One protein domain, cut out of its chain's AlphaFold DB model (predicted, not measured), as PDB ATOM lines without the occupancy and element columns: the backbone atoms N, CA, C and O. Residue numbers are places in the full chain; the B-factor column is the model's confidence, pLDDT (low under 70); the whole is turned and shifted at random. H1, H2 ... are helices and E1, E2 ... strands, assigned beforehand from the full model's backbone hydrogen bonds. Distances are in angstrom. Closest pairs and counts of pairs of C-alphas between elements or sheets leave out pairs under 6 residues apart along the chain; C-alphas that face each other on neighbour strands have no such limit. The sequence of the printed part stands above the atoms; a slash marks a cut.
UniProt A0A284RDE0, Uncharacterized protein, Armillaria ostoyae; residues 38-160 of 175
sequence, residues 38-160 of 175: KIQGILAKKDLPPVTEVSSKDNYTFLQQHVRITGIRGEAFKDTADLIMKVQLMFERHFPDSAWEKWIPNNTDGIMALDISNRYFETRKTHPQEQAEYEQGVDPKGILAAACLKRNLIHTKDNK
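This is residues 38 to 160 of the 175 residues of an uncharacterized protein of Armillaria ostoyae (UniProt A0A284RDE0). With little regular structure, a narrow antiparallel sheet, in the order E1, E2, E3, has helix H1 at one end and helix H2 among loops at the other. Of 123 residues printed, 47 are in E1, E2, H1, E3 and H2, in chain order; the class is mixed. The whole is loose, radius of gyration of the C-alphas 17.2 A, spanning 44 by 35 by 24 A.

E1, residues 42 to 47, begins at C-alpha 42 (-3.512, -8.925, -18.981). E2 is residues 64 to 70; H1, 75 to 92, is 25.6 A long; E3 is 113 to 119. H2, 143 to 151, ends at C-alpha 151 (-12.058, -32.363, -44.770).

Hairpin E1 and E2 has N 44 and O 68 within hydrogen-bond range, 2.8 A; E2 and E3 have N 67 and O 116, 2.9 A. H1 only grazes the sheet, with residues 77 to 81; H2 is not on it. In H1 and H2 every O i to N i+4 pair is within range.

The printed part has no cut. Links E1 to E2, H1 to E3 and E3 to H2 are long. Residues 55 to 58, 73 and 126 to 128 have pLDDT under 70.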
ATOM      1  N   LYS A  38     -16.385  -4.822 -24.592       86.69
ATOM      2  CA  LYS A  38     -14.949  -4.530 -24.575       86.69
ATOM      3  C   LYS A  38     -14.402  -4.833 -23.195       86.69
ATOM      4  O   LYS A  38     -14.821  -4.220 -22.218       86.69
ATOM      5  N   ILE A  39     -13.436  -5.743 -23.131       86.81
ATOM      6  CA  ILE A  39     -12.720  -6.063 -21.901       86.81
ATOM      7  C   ILE A  39     -11.245  -5.702 -22.037       86.81
ATOM      8  O   ILE A  39     -10.608  -5.977 -23.055       86.81
ATOM      9  N   GLN A  40     -10.694  -5.095 -20.990       87.56
ATOM     10  CA  GLN A  40      -9.269  -4.818 -20.883       87.56
ATOM     11  C   GLN A  40      -8.679  -5.625 -19.732       87.56
ATOM     12  O   GLN A  40      -9.175  -5.587 -18.610       87.56
ATOM     13  N   GLY A  41      -7.585  -6.327 -20.007       89.75
ATOM     14  CA  GLY A  41      -6.851  -7.081 -19.003       89.75
ATOM     15  C   GLY A  41      -5.469  -7.485 -19.497       89.75
ATOM     16  O   GLY A  41      -4.964  -6.972 -20.495       89.75
ATOM     17  N   ILE A  42      -4.859  -8.408 -18.769       91.06
ATOM     18  CA  ILE A  42      -3.512  -8.925 -18.981       91.06
ATOM     19  C   ILE A  42      -3.615 -10.322 -19.582       91.06
ATOM     20  O   ILE A  42      -4.356 -11.171 -19.087       91.06
ATOM     21  N   LEU A  43      -2.858 -10.564 -20.649       92.12
ATOM     22  CA  LEU A  43      -2.786 -11.865 -21.302       92.12
ATOM     23  C   LEU A  43      -2.003 -12.852 -20.421       92.12
ATOM     24  O   LEU A  43      -0.790 -12.734 -20.282       92.12
ATOM     25  N   ALA A  44      -2.698 -13.825 -19.836       92.12
ATOM     26  CA  ALA A  44      -2.122 -14.844 -18.958       92.12
ATOM     27  C   ALA A  44      -1.688 -16.110 -19.716       92.12
ATOM     28  O   ALA A  44      -0.731 -16.776 -19.333       92.12
ATOM     29  N   LYS A  45      -2.395 -16.457 -20.798       93.25
ATOM     30  CA  LYS A  45      -2.083 -17.594 -21.674       93.25
ATOM     31  C   LYS A  45      -2.518 -17.266 -23.096       93.25
ATOM     32  O   LYS A  45      -3.488 -16.536 -23.288       93.25
ATOM     33  N   LYS A  46      -1.817 -17.815 -24.084       93.25
ATOM     34  CA  LYS A  46      -2.221 -17.745 -25.487       93.25
ATOM     35  C   LYS A  46      -1.876 -19.027 -26.232       93.25
ATOM     36  O   LYS A  46      -0.797 -19.579 -26.032       93.25
ATOM     37  N   ASP A  47      -2.769 -19.410 -27.124       92.75
ATOM     38  CA  ASP A  47      -2.543 -20.302 -28.248       92.75
ATOM     39  C   ASP A  47      -3.020 -19.557 -29.499       92.75
ATOM     40  O   ASP A  47      -4.214 -19.419 -29.762       92.75
ATOM     41  N   LEU A  48      -2.078 -18.918 -30.183       92.00
ATOM     42  CA  LEU A  48      -2.343 -17.990 -31.275       92.00
ATOM     43  C   LEU A  48      -1.422 -18.326 -32.452       92.00
ATOM     44  O   LEU A  48      -0.349 -18.892 -32.222       92.00
ATOM     45  N   PRO A  49      -1.800 -17.947 -33.685       91.50
ATOM     46  CA  PRO A  49      -0.971 -18.159 -34.858       91.50
ATOM     47  C   PRO A  49       0.441 -17.554 -34.712       91.50
ATOM     48  O   PRO A  49       0.657 -16.666 -33.877       91.50
ATOM     49  N   PRO A  50       1.410 -17.999 -35.532       93.06
ATOM     50  CA  PRO A  50       1.236 -18.815 -36.740       93.06
ATOM     51  C   PRO A  50       1.000 -20.308 -36.470       93.06
ATOM     52  O   PRO A  50       1.687 -20.918 -35.649       93.06
ATOM     53  N   VAL A  51       0.104 -20.931 -37.242       90.94
ATOM     54  CA  VAL A  51      -0.038 -22.393 -37.273       90.94
ATOM     55  C   VAL A  51       1.059 -22.971 -38.156       90.94
ATOM     56  O   VAL A  51       1.016 -22.907 -39.382       90.94
ATOM     57  N   THR A  52       2.086 -23.521 -37.517       89.44
ATOM     58  CA  THR A  52       3.246 -24.091 -38.216       89.44
ATOM     59  C   THR A  52       3.236 -25.611 -38.247       89.44
ATOM     60  O   THR A  52       3.892 -26.191 -39.116       89.44
ATOM     61  N   GLU A  53       2.502 -26.245 -37.331       86.88
ATOM     62  CA  GLU A  53       2.358 -27.692 -37.175       86.88
ATOM     63  C   GLU A  53       1.002 -28.004 -36.526       86.88
ATOM     64  O   GLU A  53       0.446 -27.175 -35.807       86.88
ATOM     65  N   VAL A  54       0.462 -29.200 -36.778       81.31
ATOM     66  CA  VAL A  54      -0.762 -29.698 -36.133       81.31
ATOM     67  C   VAL A  54      -0.448 -31.071 -35.549       81.31
ATOM     68  O   VAL A  54      -0.076 -31.988 -36.282       81.31
ATOM     69  N   SER A  55      -0.576 -31.198 -34.227       68.50
ATOM     70  CA  SER A  55      -0.127 -32.359 -33.442       68.50
ATOM     71  C   SER A  55      -0.892 -33.650 -33.745       68.50
ATOM     72  O   SER A  55      -0.323 -34.735 -33.664       68.50
ATOM     73  N   SER A  56      -2.160 -33.555 -34.149       65.31
ATOM     74  CA  SER A  56      -2.972 -34.702 -34.559       65.31
ATOM     75  C   SER A  56      -3.578 -34.449 -35.929       65.31
ATOM     76  O   SER A  56      -4.352 -33.504 -36.099       65.31
ATOM     77  N   LYS A  57      -3.273 -35.312 -36.902       62.38
ATOM     78  CA  LYS A  57      -3.811 -35.166 -38.255       62.38
ATOM     79  C   LYS A  57      -5.341 -35.237 -38.296       62.38
ATOM     80  O   LYS A  57      -5.881 -34.745 -39.272       62.38
ATOM     81  N   ASP A  58      -6.040 -35.741 -37.283       64.75
ATOM     82  CA  ASP A  58      -7.466 -36.069 -37.428       64.75
ATOM     83  C   ASP A  58      -8.446 -35.113 -36.727       64.75
ATOM     84  O   ASP A  58      -9.601 -35.037 -37.133       64.75
ATOM     85  N   ASN A  59      -7.995 -34.271 -35.790       76.69
ATOM     86  CA  ASN A  59      -8.888 -33.438 -34.965       76.69
ATOM     87  C   ASN A  59      -8.913 -31.950 -35.358       76.69
ATOM     88  O   ASN A  59      -8.910 -31.063 -34.507       76.69
ATOM     89  N   TYR A  60      -8.963 -31.657 -36.659       85.31
ATOM     90  CA  TYR A  60      -8.983 -30.271 -37.157       85.31
ATOM     91  C   TYR A  60     -10.242 -29.492 -36.752       85.31
ATOM     92  O   TYR A  60     -10.186 -28.276 -36.629       85.31
ATOM     93  N   THR A  61     -11.355 -30.179 -36.488       83.00
ATOM     94  CA  THR A  61     -12.610 -29.575 -36.004       83.00
ATOM     95  C   THR A  61     -12.486 -28.932 -34.624       83.00
ATOM     96  O   THR A  61     -13.321 -28.112 -34.262       83.00
ATOM     97  N   PHE A  62     -11.462 -29.300 -33.852       85.50
ATOM     98  CA  PHE A  62     -11.205 -28.757 -32.517       85.50
ATOM     99  C   PHE A  62     -10.066 -27.732 -32.507       85.50
ATOM    100  O   PHE A  62      -9.723 -27.207 -31.449       85.50
ATOM    101  N   LEU A  63      -9.460 -27.448 -33.668       90.88
ATOM    102  CA  LEU A  63      -8.431 -26.422 -33.765       90.88
ATOM    103  C   LEU A  63      -9.056 -25.051 -33.538       90.88
ATOM    104  O   LEU A  63      -9.953 -24.615 -34.265       90.88
ATOM    105  N   GLN A  64      -8.514 -24.350 -32.555       92.62
ATOM    106  CA  GLN A  64      -8.972 -23.035 -32.154       92.62
ATOM    107  C   GLN A  64      -7.799 -22.146 -31.767       92.62
ATOM    108  O   GLN A  64      -6.745 -22.610 -31.339       92.62
ATOM    109  N   GLN A  65      -8.019 -20.855 -31.918       92.56
ATOM    110  CA  GLN A  65      -7.231 -19.792 -31.330       92.56
ATOM    111  C   GLN A  65      -7.777 -19.547 -29.934       92.56
ATOM    112  O   GLN A  65      -8.989 -19.449 -29.770       92.56
ATOM    113  N   HIS A  66      -6.912 -19.444 -28.932       94.12
ATOM    114  CA  HIS A  66      -7.318 -19.273 -27.543       94.12
ATOM    115  C   HIS A  66      -6.467 -18.216 -26.849       94.12
ATOM    116  O   HIS A  66      -5.246 -18.163 -27.000       94.12
ATOM    117  N   VAL A  67      -7.114 -17.376 -26.052       93.50
ATOM    118  CA  VAL A  67      -6.449 -16.466 -25.127       93.50
ATOM    119  C   VAL A  67      -7.089 -16.574 -23.756       93.50
ATOM    120  O   VAL A  67      -8.301 -16.733 -23.621       93.50
ATOM    121  N   ARG A  68      -6.261 -16.432 -22.726       93.69
ATOM    122  CA  ARG A  68      -6.713 -16.207 -21.359       93.69
ATOM    123  C   ARG A  68      -6.364 -14.797 -20.943       93.69
ATOM    124  O   ARG A  68      -5.183 -14.445 -20.933       93.69
ATOM    125  N   ILE A  69      -7.367 -14.026 -20.552       92.88
ATOM    126  CA  ILE A  69      -7.196 -12.659 -20.059       92.88
ATOM    127  C   ILE A  69      -7.570 -12.621 -18.579       92.88
ATOM    128  O   ILE A  69      -8.575 -13.196 -18.183       92.88
ATOM    129  N   THR A  70      -6.781 -11.936 -17.757       92.38
ATOM    130  CA  THR A  70      -7.094 -11.676 -16.344       92.38
ATOM    131  C   THR A  70      -6.985 -10.191 -16.017       92.38
ATOM    132  O   THR A  70      -6.173  -9.477 -16.600       92.38
ATOM    133  N   GLY A  71      -7.779  -9.713 -15.064       87.75
ATOM    134  CA  GLY A  71      -7.736  -8.326 -14.607       87.75
ATOM    135  C   GLY A  71      -6.735  -8.027 -13.489       87.75
ATOM    136  O   GLY A  71      -6.632  -6.865 -13.119       87.75
ATOM    137  N   ILE A  72      -6.070  -9.035 -12.895       77.56
ATOM    138  CA  ILE A  72      -5.283  -8.913 -11.640       77.56
ATOM    139  C   ILE A  72      -5.998  -7.991 -10.631       77.56
ATOM    140  O   ILE A  72      -5.480  -6.969 -10.188       77.56
ATOM    141  N   ARG A  73      -7.240  -8.351 -10.285       69.44
ATOM    142  CA  ARG A  73      -8.100  -7.626  -9.323       69.44
ATOM    143  C   ARG A  73      -8.532  -6.210  -9.751       69.44
ATOM    144  O   ARG A  73      -9.060  -5.479  -8.922       69.44
ATOM    145  N   GLY A  74      -8.357  -5.825 -11.015       80.25
ATOM    146  CA  GLY A  74      -8.899  -4.572 -11.542       80.25
ATOM    147  C   GLY A  74     -10.430  -4.555 -11.540       80.25
ATOM    148  O   GLY A  74     -11.063  -5.462 -12.085       80.25
ATOM    149  N   GLU A  75     -11.025  -3.507 -10.968       84.50
ATOM    150  CA  GLU A  75     -12.485  -3.352 -10.875       84.50
ATOM    151  C   GLU A  75     -13.152  -3.315 -12.251       84.50
ATOM    152  O   GLU A  75     -14.149  -3.992 -12.456       84.50
ATOM    153  N   ALA A  76     -12.555  -2.626 -13.230       85.75
ATOM    154  CA  ALA A  76     -13.099  -2.554 -14.587       85.75
ATOM    155  C   ALA A  76     -13.238  -3.936 -15.250       85.75
ATOM    156  O   ALA A  76     -14.229  -4.200 -15.921       85.75
ATOM    157  N   PHE A  77     -12.273  -4.837 -15.031       89.25
ATOM    158  CA  PHE A  77     -12.333  -6.200 -15.561       89.25
ATOM    159  C   PHE A  77     -13.472  -6.994 -14.916       89.25
ATOM    160  O   PHE A  77     -14.207  -7.694 -15.611       89.25
ATOM    161  N   LYS A  78     -13.625  -6.865 -13.593       87.31
ATOM    162  CA  LYS A  78     -14.710  -7.508 -12.853       87.31
ATOM    163  C   LYS A  78     -16.072  -6.966 -13.290       87.31
ATOM    164  O   LYS A  78     -16.943  -7.765 -13.602       87.31
ATOM    165  N   ASP A  79     -16.225  -5.647 -13.395       87.44
ATOM    166  CA  ASP A  79     -17.457  -5.002 -13.859       87.44
ATOM    167  C   ASP A  79     -17.861  -5.529 -15.249       87.44
ATOM    168  O   ASP A  79     -19.033  -5.821 -15.475       87.44
ATOM    169  N   THR A  80     -16.907  -5.708 -16.174       87.81
ATOM    170  CA  THR A  80     -17.186  -6.311 -17.490       87.81
ATOM    171  C   THR A  80     -17.557  -7.792 -17.396       87.81
ATOM    172  O   THR A  80     -18.471  -8.228 -18.091       87.81
ATOM    173  N   ALA A  81     -16.888  -8.579 -16.549       88.12
ATOM    174  CA  ALA A  81     -17.232  -9.988 -16.355       88.12
ATOM    175  C   ALA A  81     -18.643 -10.150 -15.761       88.12
ATOM    176  O   ALA A  81     -19.439 -10.945 -16.261       88.12
ATOM    177  N   ASP A  82     -18.984  -9.332 -14.763       88.12
ATOM    178  CA  ASP A  82     -20.317  -9.273 -14.163       88.12
ATOM    179  C   ASP A  82     -21.365  -8.847 -15.212       88.12
ATOM    180  O   ASP A  82     -22.486  -9.358 -15.222       88.12
ATOM    181  N   LEU A  83     -21.002  -7.960 -16.148       87.75
ATOM    182  CA  LEU A  83     -21.856  -7.563 -17.271       87.75
ATOM    183  C   LEU A  83     -22.178  -8.734 -18.206       87.75
ATOM    184  O   LEU A  83     -23.340  -8.935 -18.557       87.75
ATOM    185  N   ILE A  84     -21.166  -9.528 -18.569       88.62
ATOM    186  CA  ILE A  84     -21.333 -10.731 -19.396       88.62
ATOM    187  C   ILE A  84     -22.263 -11.725 -18.690       88.62
ATOM    188  O   ILE A  84     -23.166 -12.276 -19.315       88.62
ATOM    189  N   MET A  85     -22.117 -11.898 -17.370       88.88
ATOM    190  CA  MET A  85     -23.026 -12.743 -16.588       88.88
ATOM    191  C   MET A  85     -24.470 -12.222 -16.609       88.88
ATOM    192  O   MET A  85     -25.402 -13.015 -16.740       88.88
ATOM    193  N   LYS A  86     -24.685 -10.902 -16.524       88.75
ATOM    194  CA  LYS A  86     -26.032 -10.314 -16.648       88.75
ATOM    195  C   LYS A  86     -26.646 -10.583 -18.026       88.75
ATOM    196  O   LYS A  86     -27.827 -10.907 -18.103       88.75
ATOM    197  N   VAL A  87     -25.854 -10.493 -19.093       87.75
ATOM    198  CA  VAL A  87     -26.298 -10.782 -20.468       87.75
ATOM    199  C   VAL A  87     -26.659 -12.248 -20.621       87.75
ATOM    200  O   VAL A  87     -27.723 -12.559 -21.149       87.75
ATOM    201  N   GLN A  88     -25.835 -13.146 -20.085       88.31
ATOM    202  CA  GLN A  88     -26.132 -14.573 -20.069       88.31
ATOM    203  C   GLN A  88     -27.498 -14.868 -19.440       88.31
ATOM    204  O   GLN A  88     -28.258 -15.658 -19.990       88.31
ATOM    205  N   LEU A  89     -27.854 -14.209 -18.332       87.94
ATOM    206  CA  LEU A  89     -29.173 -14.382 -17.713       87.94
ATOM    207  C   LEU A  89     -30.330 -13.973 -18.637       87.94
ATOM    208  O   LEU A  89     -31.444 -14.465 -18.465       87.94
ATOM    209  N   MET A  90     -30.102 -13.084 -19.608       88.06
ATOM    210  CA  MET A  90     -31.097 -12.771 -20.636       88.06
ATOM    211  C   MET A  90     -31.239 -13.921 -21.634       88.06
ATOM    212  O   MET A  90     -32.366 -14.292 -21.953       88.06
ATOM    213  N   PHE A  91     -30.127 -14.514 -22.083       88.38
ATOM    214  CA  PHE A  91     -30.153 -15.702 -22.946       88.38
ATOM    215  C   PHE A  91     -30.834 -16.875 -22.243       88.38
ATOM    216  O   PHE A  91     -31.735 -17.472 -22.816       88.38
ATOM    217  N   GLU A  92     -30.509 -17.143 -20.976       88.62
ATOM    218  CA  GLU A  92     -31.117 -18.234 -20.197       88.62
ATOM    219  C   GLU A  92     -32.656 -18.168 -20.150       88.62
ATOM    220  O   GLU A  92     -33.299 -19.199 -20.016       88.62
ATOM    221  N   ARG A  93     -33.266 -16.983 -20.299       86.56
ATOM    222  CA  ARG A  93     -34.734 -16.827 -20.355       86.56
ATOM    223  C   ARG A  93     -35.349 -17.176 -21.714       86.56
ATOM    224  O   ARG A  93     -36.557 -17.375 -21.780       86.56
ATOM    225  N   HIS A  94     -34.553 -17.191 -22.782       85.75
ATOM    226  CA  HIS A  94     -35.005 -17.471 -24.149       85.75
ATOM    227  C   HIS A  94     -34.907 -18.954 -24.513       85.75
ATOM    228  O   HIS A  94     -35.616 -19.404 -25.411       85.75
ATOM    229  N   PHE A  95     -34.058 -19.720 -23.824       85.81
ATOM    230  CA  PHE A  95     -33.850 -21.139 -24.108       85.81
ATOM    231  C   PHE A  95     -34.456 -22.022 -23.014       85.81
ATOM    232  O   PHE A  95     -34.449 -21.636 -21.846       85.81
ATOM    233  N   PRO A  96     -34.958 -23.221 -23.360       84.25
ATOM    234  CA  PRO A  96     -35.363 -24.206 -22.366       84.25
ATOM    235  C   PRO A  96     -34.226 -24.549 -21.399       84.25
ATOM    236  O   PRO A  96     -33.046 -24.526 -21.772       84.25
ATOM    237  N   ASP A  97     -34.588 -24.961 -20.183       76.69
ATOM    238  CA  ASP A  97     -33.629 -25.482 -19.212       76.69
ATOM    239  C   ASP A  97     -32.755 -26.562 -19.867       76.69
ATOM    240  O   ASP A  97     -33.261 -27.438 -20.570       76.69
ATOM    241  N   SER A  98     -31.439 -26.496 -19.635       77.06
ATOM    242  CA  SER A  98     -30.385 -27.366 -20.200       77.06
ATOM    243  C   SER A  98     -30.015 -27.190 -21.682       77.06
ATOM    244  O   SER A  98     -29.027 -27.784 -22.108       77.06
ATOM    245  N   ALA A  99     -30.707 -26.345 -22.453       82.31
ATOM    246  CA  ALA A  99     -30.312 -26.043 -23.837       82.31
ATOM    247  C   ALA A  99     -29.170 -25.011 -23.938       82.31
ATOM    248  O   ALA A  99     -28.566 -24.857 -24.998       82.31
ATOM    249  N   TRP A 100     -28.869 -24.309 -22.841       83.62
ATOM    250  CA  TRP A 100     -27.841 -23.274 -22.772       83.62
ATOM    251  C   TRP A 100     -26.614 -23.743 -21.983       83.62
ATOM    252  O   TRP A 100     -26.708 -24.062 -20.793       83.62
ATOM    253  N   GLU A 101     -25.447 -23.739 -22.627       86.50
ATOM    254  CA  GLU A 101     -24.171 -23.936 -21.942       86.50
ATOM    255  C   GLU A 101     -23.763 -22.632 -21.250       86.50
ATOM    256  O   GLU A 101     -23.427 -21.635 -21.888       86.50
ATOM    257  N   LYS A 102     -23.814 -22.630 -19.915       84.88
ATOM    258  CA  LYS A 102     -23.454 -21.455 -19.121       84.88
ATOM    259  C   LYS A 102     -21.964 -21.174 -19.257       84.88
ATOM    260  O   LYS A 102     -21.136 -22.020 -18.928       84.88
ATOM    261  N   TRP A 103     -21.630 -19.951 -19.647       88.62
ATOM    262  CA  TRP A 103     -20.288 -19.432 -19.478       88.62
ATOM    263  C   TRP A 103     -19.986 -19.288 -17.983       88.62
ATOM    264  O   TRP A 103     -20.772 -18.736 -17.206       88.62
ATOM    265  N   ILE A 104     -18.833 -19.815 -17.581       86.25
ATOM    266  CA  ILE A 104     -18.335 -19.754 -16.211       86.25
ATOM    267  C   ILE A 104     -16.923 -19.168 -16.277       86.25
ATOM    268  O   ILE A 104     -16.062 -19.748 -16.948       86.25
ATOM    269  N   PRO A 105     -16.649 -18.036 -15.604       85.81
ATOM    270  CA  PRO A 105     -15.304 -17.488 -15.562       85.81
ATOM    271  C   PRO A 105     -14.347 -18.476 -14.901       85.81
ATOM    272  O   PRO A 105     -14.665 -19.123 -13.900       85.81
ATOM    273  N   ASN A 106     -13.132 -18.549 -15.431       87.12
ATOM    274  CA  ASN A 106     -12.076 -19.322 -14.811       87.12
ATOM    275  C   ASN A 106     -11.622 -18.606 -13.532       87.12
ATOM    276  O   ASN A 106     -11.406 -17.397 -13.546       87.12
ATOM    277  N   ASN A 107     -11.474 -19.336 -12.430       84.69
ATOM    278  CA  ASN A 107     -11.020 -18.786 -11.152       84.69
ATOM    279  C   ASN A 107      -9.858 -19.596 -10.553       84.69
ATOM    280  O   ASN A 107      -9.813 -19.859  -9.350       84.69
ATOM    281  N   THR A 108      -8.938 -20.047 -11.408       77.50
ATOM    282  CA  THR A 108      -7.721 -20.750 -10.972       77.50
ATOM    283  C   THR A 108      -6.920 -19.847 -10.023       77.50
ATOM    284  O   THR A 108      -6.739 -18.662 -10.295       77.50
ATOM    285  N   ASP A 109      -6.477 -20.398  -8.890       78.94
ATOM    286  CA  ASP A 109      -5.713 -19.696  -7.846       78.94
ATOM    287  C   ASP A 109      -6.397 -18.440  -7.264       78.94
ATOM    288  O   ASP A 109      -5.741 -17.533  -6.751       78.94
ATOM    289  N   GLY A 110      -7.732 -18.364  -7.337       81.88
ATOM    290  CA  GLY A 110      -8.503 -17.217  -6.843       81.88
ATOM    291  C   GLY A 110      -8.368 -15.957  -7.705       81.88
ATOM    292  O   GLY A 110      -8.762 -14.867  -7.278       81.88
ATOM    293  N   ILE A 111      -7.801 -16.091  -8.906       84.31
ATOM    294  CA  ILE A 111      -7.682 -15.020  -9.886       84.31
ATOM    295  C   ILE A 111      -8.699 -15.271 -10.998       84.31
ATOM    296  O   ILE A 111      -8.564 -16.197 -11.796       84.31
ATOM    297  N   MET A 112      -9.694 -14.387 -11.085       88.56
ATOM    298  CA  MET A 112     -10.663 -14.406 -12.178       88.56
ATOM    299  C   MET A 112      -9.961 -14.199 -13.527       88.56
ATOM    300  O   MET A 112      -9.158 -13.271 -13.707       88.56
ATOM    301  N   ALA A 113     -10.307 -15.046 -14.488       91.69
ATOM    302  CA  ALA A 113      -9.832 -15.003 -15.854       91.69
ATOM    303  C   ALA A 113     -10.942 -15.382 -16.846       91.69
ATOM    304  O   ALA A 113     -11.818 -16.200 -16.567       91.69
ATOM    305  N   LEU A 114     -10.874 -14.783 -18.030       92.00
ATOM    306  CA  LEU A 114     -11.712 -15.091 -19.179       92.00
ATOM    307  C   LEU A 114     -10.909 -15.967 -20.135       92.00
ATOM    308  O   LEU A 114      -9.878 -15.532 -20.649       92.00
ATOM    309  N   ASP A 115     -11.385 -17.186 -20.363       92.00
ATOM    310  CA  ASP A 115     -10.936 -18.035 -21.461       92.00
ATOM    311  C   ASP A 115     -11.787 -17.699 -22.697       92.00
ATOM    312  O   ASP A 115     -13.004 -17.860 -22.675       92.00
ATOM    313  N   ILE A 116     -11.149 -17.185 -23.750       91.00
ATOM    314  CA  ILE A 116     -11.799 -16.760 -24.996       91.00
ATOM    315  C   ILE A 116     -11.176 -17.556 -26.133       91.00
ATOM    316  O   ILE A 116      -9.949 -17.602 -26.258       91.00
ATOM    317  N   SER A 117     -12.005 -18.167 -26.973       92.38
ATOM    318  CA  SER A 117     -11.542 -18.946 -28.118       92.38
ATOM    319  C   SER A 117     -12.345 -18.672 -29.377       92.38
ATOM    320  O   SER A 117     -13.538 -18.400 -29.308       92.38
ATOM    321  N   ASN A 118     -11.687 -18.801 -30.524       92.44
ATOM    322  CA  ASN A 118     -12.322 -18.802 -31.836       92.44
ATOM    323  C   ASN A 118     -11.825 -20.008 -32.635       92.44
ATOM    324  O   ASN A 118     -10.623 -20.282 -32.656       92.44
ATOM    325  N   ARG A 119     -12.726 -20.749 -33.276       92.00
ATOM    326  CA  ARG A 119     -12.352 -21.915 -34.085       92.00
ATOM    327  C   ARG A 119     -11.725 -21.455 -35.392       92.00
ATOM    328  O   ARG A 119     -12.152 -20.464 -35.974       92.00
ATOM    329  N   TYR A 120     -10.743 -22.206 -35.887       92.19
ATOM    330  CA  TYR A 120     -10.227 -21.973 -37.238       92.19
ATOM    331  C   TYR A 120     -11.211 -22.438 -38.313       92.19
ATOM    332  O   TYR A 120     -11.183 -21.919 -39.427       92.19
ATOM    333  N   PHE A 121     -12.053 -23.419 -37.983       91.19
ATOM    334  CA  PHE A 121     -12.941 -24.072 -38.929       91.19
ATOM    335  C   PHE A 121     -14.336 -24.272 -38.360       91.19
ATOM    336  O   PHE A 121     -14.491 -24.641 -37.199       91.19
ATOM    337  N   GLU A 122     -15.312 -24.201 -39.253       87.75
ATOM    338  CA  GLU A 122     -16.639 -24.765 -39.076       87.75
ATOM    339  C   GLU A 122     -16.880 -25.914 -40.062       87.75
ATOM    340  O   GLU A 122     -16.105 -26.152 -40.997       87.75
ATOM    341  N   THR A 123     -17.976 -26.655 -39.876       85.50
ATOM    342  CA  THR A 123     -18.385 -27.657 -40.865       85.50
ATOM    343  C   THR A 123     -19.169 -27.000 -41.996       85.50
ATOM    344  O   THR A 123     -20.125 -26.261 -41.765       85.50
ATOM    345  N   ARG A 124     -18.832 -27.314 -43.252       82.38
ATOM    346  CA  ARG A 124     -19.515 -26.726 -44.423       82.38
ATOM    347  C   ARG A 124     -21.020 -27.038 -44.472       82.38
ATOM    348  O   ARG A 124     -21.778 -26.320 -45.109       82.38
ATOM    349  N   LYS A 125     -21.459 -28.114 -43.807       75.31
ATOM    350  CA  LYS A 125     -22.878 -28.492 -43.719       75.31
ATOM    351  C   LYS A 125     -23.698 -27.508 -42.883       75.31
ATOM    352  O   LYS A 125     -24.873 -27.324 -43.176       75.31
ATOM    353  N   THR A 126     -23.100 -26.926 -41.843       68.75
ATOM    354  CA  THR A 126     -23.802 -26.033 -40.913       68.75
ATOM    355  C   THR A 126     -23.742 -24.573 -41.353       68.75
ATOM    356  O   THR A 126     -24.694 -23.846 -41.094       68.75
ATOM    357  N   HIS A 127     -22.698 -24.174 -42.094       66.88
ATOM    358  CA  HIS A 127     -22.514 -22.799 -42.572       66.88
ATOM    359  C   HIS A 127     -22.167 -22.762 -44.071       66.88
ATOM    360  O   HIS A 127     -20.997 -22.926 -44.434       66.88
ATOM    361  N   PRO A 128     -23.140 -22.511 -44.968       64.69
ATOM    362  CA  PRO A 128     -22.898 -22.338 -46.400       64.69
ATOM    363  C   PRO A 128     -22.358 -20.930 -46.712       64.69
ATOM    364  O   PRO A 128     -22.797 -20.278 -47.653       64.69
ATOM    365  N   GLN A 129     -21.431 -20.428 -45.895       72.25
ATOM    366  CA  GLN A 129     -20.793 -19.132 -46.109       72.25
ATOM    367  C   GLN A 129     -19.642 -19.246 -47.121       72.25
ATOM    368  O   GLN A 129     -19.248 -20.338 -47.542       72.25
ATOM    369  N   GLU A 130     -19.095 -18.105 -47.531       81.56
ATOM    370  CA  GLU A 130     -17.904 -18.064 -48.376       81.56
ATOM    371  C   GLU A 130     -16.645 -18.435 -47.584       81.56
ATOM    372  O   GLU A 130     -16.465 -18.045 -46.428       81.56
ATOM    373  N   GLN A 131     -15.748 -19.175 -48.239       88.38
ATOM    374  CA  GLN A 131     -14.431 -19.484 -47.697       88.38
ATOM    375  C   GLN A 131     -13.599 -18.198 -47.658       88.38
ATOM    376  O   GLN A 131     -13.255 -17.638 -48.696       88.38
ATOM    377  N   ALA A 132     -13.231 -17.763 -46.462       89.56
ATOM    378  CA  ALA A 132     -12.314 -16.663 -46.272       89.56
ATOM    379  C   ALA A 132     -10.859 -17.129 -46.450       89.56
ATOM    380  O   ALA A 132     -10.486 -18.261 -46.121       89.56
ATOM    381  N   GLU A 133     -10.025 -16.236 -46.977       90.31
ATOM    382  CA  GLU A 133      -8.595 -16.490 -47.156       90.31
ATOM    383  C   GLU A 133      -7.844 -16.402 -45.828       90.31
ATOM    384  O   GLU A 133      -8.098 -15.497 -45.024       90.31
ATOM    385  N   TYR A 134      -6.884 -17.304 -45.631       90.94
ATOM    386  CA  TYR A 134      -5.950 -17.230 -44.516       90.94
ATOM    387  C   TYR A 134      -4.866 -16.190 -44.787       90.94
ATOM    388  O   TYR A 134      -4.285 -16.137 -45.869       90.94
ATOM    389  N   GLU A 135      -4.555 -15.388 -43.775       91.31
ATOM    390  CA  GLU A 135      -3.406 -14.490 -43.829       91.31
ATOM    391  C   GLU A 135      -2.101 -15.289 -43.711       91.31
ATOM    392  O   GLU A 135      -2.022 -16.264 -42.960       91.31
ATOM    393  N   GLN A 136      -1.040 -14.834 -44.384       90.69
ATOM    394  CA  GLN A 136       0.276 -15.489 -44.336       90.69
ATOM    395  C   GLN A 136       0.835 -15.595 -42.905       90.69
ATOM    396  O   GLN A 136       1.551 -16.540 -42.583       90.69
ATOM    397  N   GLY A 137       0.504 -14.638 -42.030       91.00
ATOM    398  CA  GLY A 137       0.879 -14.677 -40.612       91.00
ATOM    399  C   GLY A 137       0.106 -15.714 -39.791       91.00
ATOM    400  O   GLY A 137       0.532 -16.056 -38.690       91.00
ATOM    401  N   VAL A 138      -1.008 -16.225 -40.321       92.38
ATOM    402  CA  VAL A 138      -1.860 -17.227 -39.676       92.38
ATOM    403  C   VAL A 138      -1.512 -18.635 -40.149       92.38
ATOM    404  O   VAL A 138      -1.259 -19.503 -39.314       92.38
ATOM    405  N   ASP A 139      -1.442 -18.850 -41.465       94.38
ATOM    406  CA  ASP A 139      -1.179 -20.158 -42.079       94.38
ATOM    407  C   ASP A 139       0.048 -20.131 -43.010       94.38
ATOM    408  O   ASP A 139      -0.071 -20.323 -44.223       94.38
ATOM    409  N   PRO A 140       1.263 -19.904 -42.481       94.81
ATOM    410  CA  PRO A 140       2.448 -19.690 -43.311       94.81
ATOM    411  C   PRO A 140       2.834 -20.895 -44.179       94.81
ATOM    412  O   PRO A 140       3.570 -20.735 -45.153       94.81
ATOM    413  N   LYS A 141       2.379 -22.102 -43.814       94.44
ATOM    414  CA  LYS A 141       2.680 -23.362 -44.512       94.44
ATOM    415  C   LYS A 141       1.477 -23.933 -45.281       94.44
ATOM    416  O   LYS A 141       1.587 -25.036 -45.814       94.44
ATOM    417  N   GLY A 142       0.338 -23.236 -45.328       93.19
ATOM    418  CA  GLY A 142      -0.868 -23.707 -46.022       93.19
ATOM    419  C   GLY A 142      -1.530 -24.940 -45.386       93.19
ATOM    420  O   GLY A 142      -2.241 -25.680 -46.068       93.19
ATOM    421  N   ILE A 143      -1.266 -25.219 -44.106       92.56
ATOM    422  CA  ILE A 143      -1.788 -26.389 -43.388       92.56
ATOM    423  C   ILE A 143      -3.294 -26.251 -43.171       92.56
ATOM    424  O   ILE A 143      -4.032 -27.226 -43.354       92.56
ATOM    425  N   LEU A 144      -3.751 -25.058 -42.786       92.75
ATOM    426  CA  LEU A 144      -5.164 -24.795 -42.551       92.75
ATOM    427  C   LEU A 144      -5.933 -24.767 -43.876       92.75
ATOM    428  O   LEU A 144      -6.966 -25.427 -44.005       92.75
ATOM    429  N   ALA A 145      -5.382 -24.102 -44.893       92.69
ATOM    430  CA  ALA A 145      -5.949 -24.086 -46.240       92.69
ATOM    431  C   ALA A 145      -6.089 -25.507 -46.820       92.69
ATOM    432  O   ALA A 145      -7.146 -25.882 -47.335       92.69
ATOM    433  N   ALA A 146      -5.058 -26.347 -46.668       91.25
ATOM    434  CA  ALA A 146      -5.109 -27.739 -47.105       91.25
ATOM    435  C   ALA A 146      -6.172 -28.563 -46.355       91.25
ATOM    436  O   ALA A 146      -6.754 -29.484 -46.934       91.25
ATOM    437  N   ALA A 147      -6.439 -28.256 -45.082       90.25
ATOM    438  CA  ALA A 147      -7.466 -28.936 -44.299       90.25
ATOM    439  C   ALA A 147      -8.887 -28.592 -44.767       90.25
ATOM    440  O   ALA A 147      -9.700 -29.511 -44.900       90.25
ATOM    441  N   CYS A 148      -9.166 -27.324 -45.094       90.06
ATOM    442  CA  CYS A 148     -10.439 -26.906 -45.698       90.06
ATOM    443  C   CYS A 148     -10.764 -27.736 -46.949       90.06
ATOM    444  O   CYS A 148     -11.853 -28.300 -47.059       90.06
ATOM    445  N   LEU A 149      -9.787 -27.891 -47.852       87.25
ATOM    446  CA  LEU A 149      -9.954 -28.635 -49.105       87.25
ATOM    447  C   LEU A 149     -10.201 -30.137 -48.893       87.25
ATOM    448  O   LEU A 149     -10.949 -30.751 -49.647       87.25
ATOM    449  N   LYS A 150      -9.565 -30.743 -47.884       87.62
ATOM    450  CA  LYS A 150      -9.565 -32.205 -47.703       87.62
ATOM    451  C   LYS A 150     -10.663 -32.729 -46.780       87.62
ATOM    452  O   LYS A 150     -10.936 -33.925 -46.816       87.62
ATOM    453  N   ARG A 151     -11.246 -31.891 -45.913       85.50
ATOM    454  CA  ARG A 151     -12.058 -32.363 -44.770       85.50
ATOM    455  C   ARG A 151     -13.467 -31.790 -44.666       85.50
ATOM    456  O   ARG A 151     -14.090 -31.918 -43.618       85.50
ATOM    457  N   ASN A 152     -13.992 -31.193 -45.736       87.62
ATOM    458  CA  ASN A 152     -15.312 -30.545 -45.723       87.62
ATOM    459  C   ASN A 152     -15.448 -29.493 -44.595       87.62
ATOM    460  O   ASN A 152     -16.515 -29.306 -44.002       87.62
ATOM    461  N   LEU A 153     -14.330 -28.829 -44.301       90.19
ATOM    462  CA  LEU A 153     -14.219 -27.748 -43.333       90.19
ATOM    463  C   LEU A 153     -14.233 -26.412 -44.070       90.19
ATOM    464  O   LEU A 153     -13.798 -26.328 -45.222       90.19
ATOM    465  N   ILE A 154     -14.711 -25.371 -43.403       91.62
ATOM    466  CA  ILE A 154     -14.749 -24.013 -43.935       91.62
ATOM    467  C   ILE A 154     -14.163 -23.033 -42.924       91.62
ATOM    468  O   ILE A 154     -14.389 -23.180 -41.730       91.62
ATOM    469  N   HIS A 155     -13.393 -22.064 -43.408       91.88
ATOM    470  CA  HIS A 155     -12.979 -20.898 -42.627       91.88
ATOM    471  C   HIS A 155     -13.777 -19.707 -43.125       91.88
ATOM    472  O   HIS A 155     -13.736 -19.418 -44.320       91.88
ATOM    473  N   THR A 156     -14.510 -19.042 -42.248       90.94
ATOM    474  CA  THR A 156     -15.362 -17.907 -42.604       90.94
ATOM    475  C   THR A 156     -14.791 -16.607 -42.045       90.94
ATOM    476  O   THR A 156     -13.741 -16.587 -41.398       90.94
ATOM    477  N   LYS A 157     -15.465 -15.481 -42.308       88.88
ATOM    478  CA  LYS A 157     -15.085 -14.189 -41.717       88.88
ATOM    479  C   LYS A 157     -15.160 -14.212 -40.188       88.88
ATOM    480  O   LYS A 157     -14.321 -13.577 -39.558       88.88
ATOM    481  N   ASP A 158     -16.082 -14.982 -39.619       86.56
ATOM    482  CA  ASP A 158     -16.285 -15.077 -38.169       86.56
ATOM    483  C   ASP A 158     -15.144 -15.844 -37.490       86.56
ATOM    484  O   ASP A 158     -14.788 -15.576 -36.345       86.56
ATOM    485  N   ASN A 159     -14.470 -16.726 -38.233       90.00
ATOM    486  CA  ASN A 159     -13.278 -17.433 -37.767       90.00
ATOM    487  C   ASN A 159     -12.001 -16.564 -37.803       90.00
ATOM    488  O   ASN A 159     -10.939 -17.014 -37.367       90.00
ATOM    489  N   LYS A 160     -12.051 -15.329 -38.329       89.56
ATOM    490  CA  LYS A 160     -10.872 -14.454 -38.414       89.56
ATOM    491  C   LYS A 160     -10.627 -13.698 -37.115       89.56
ATOM    492  O   LYS A 160     -11.379 -12.804 -36.738       89.56
TER     493      LYS A 160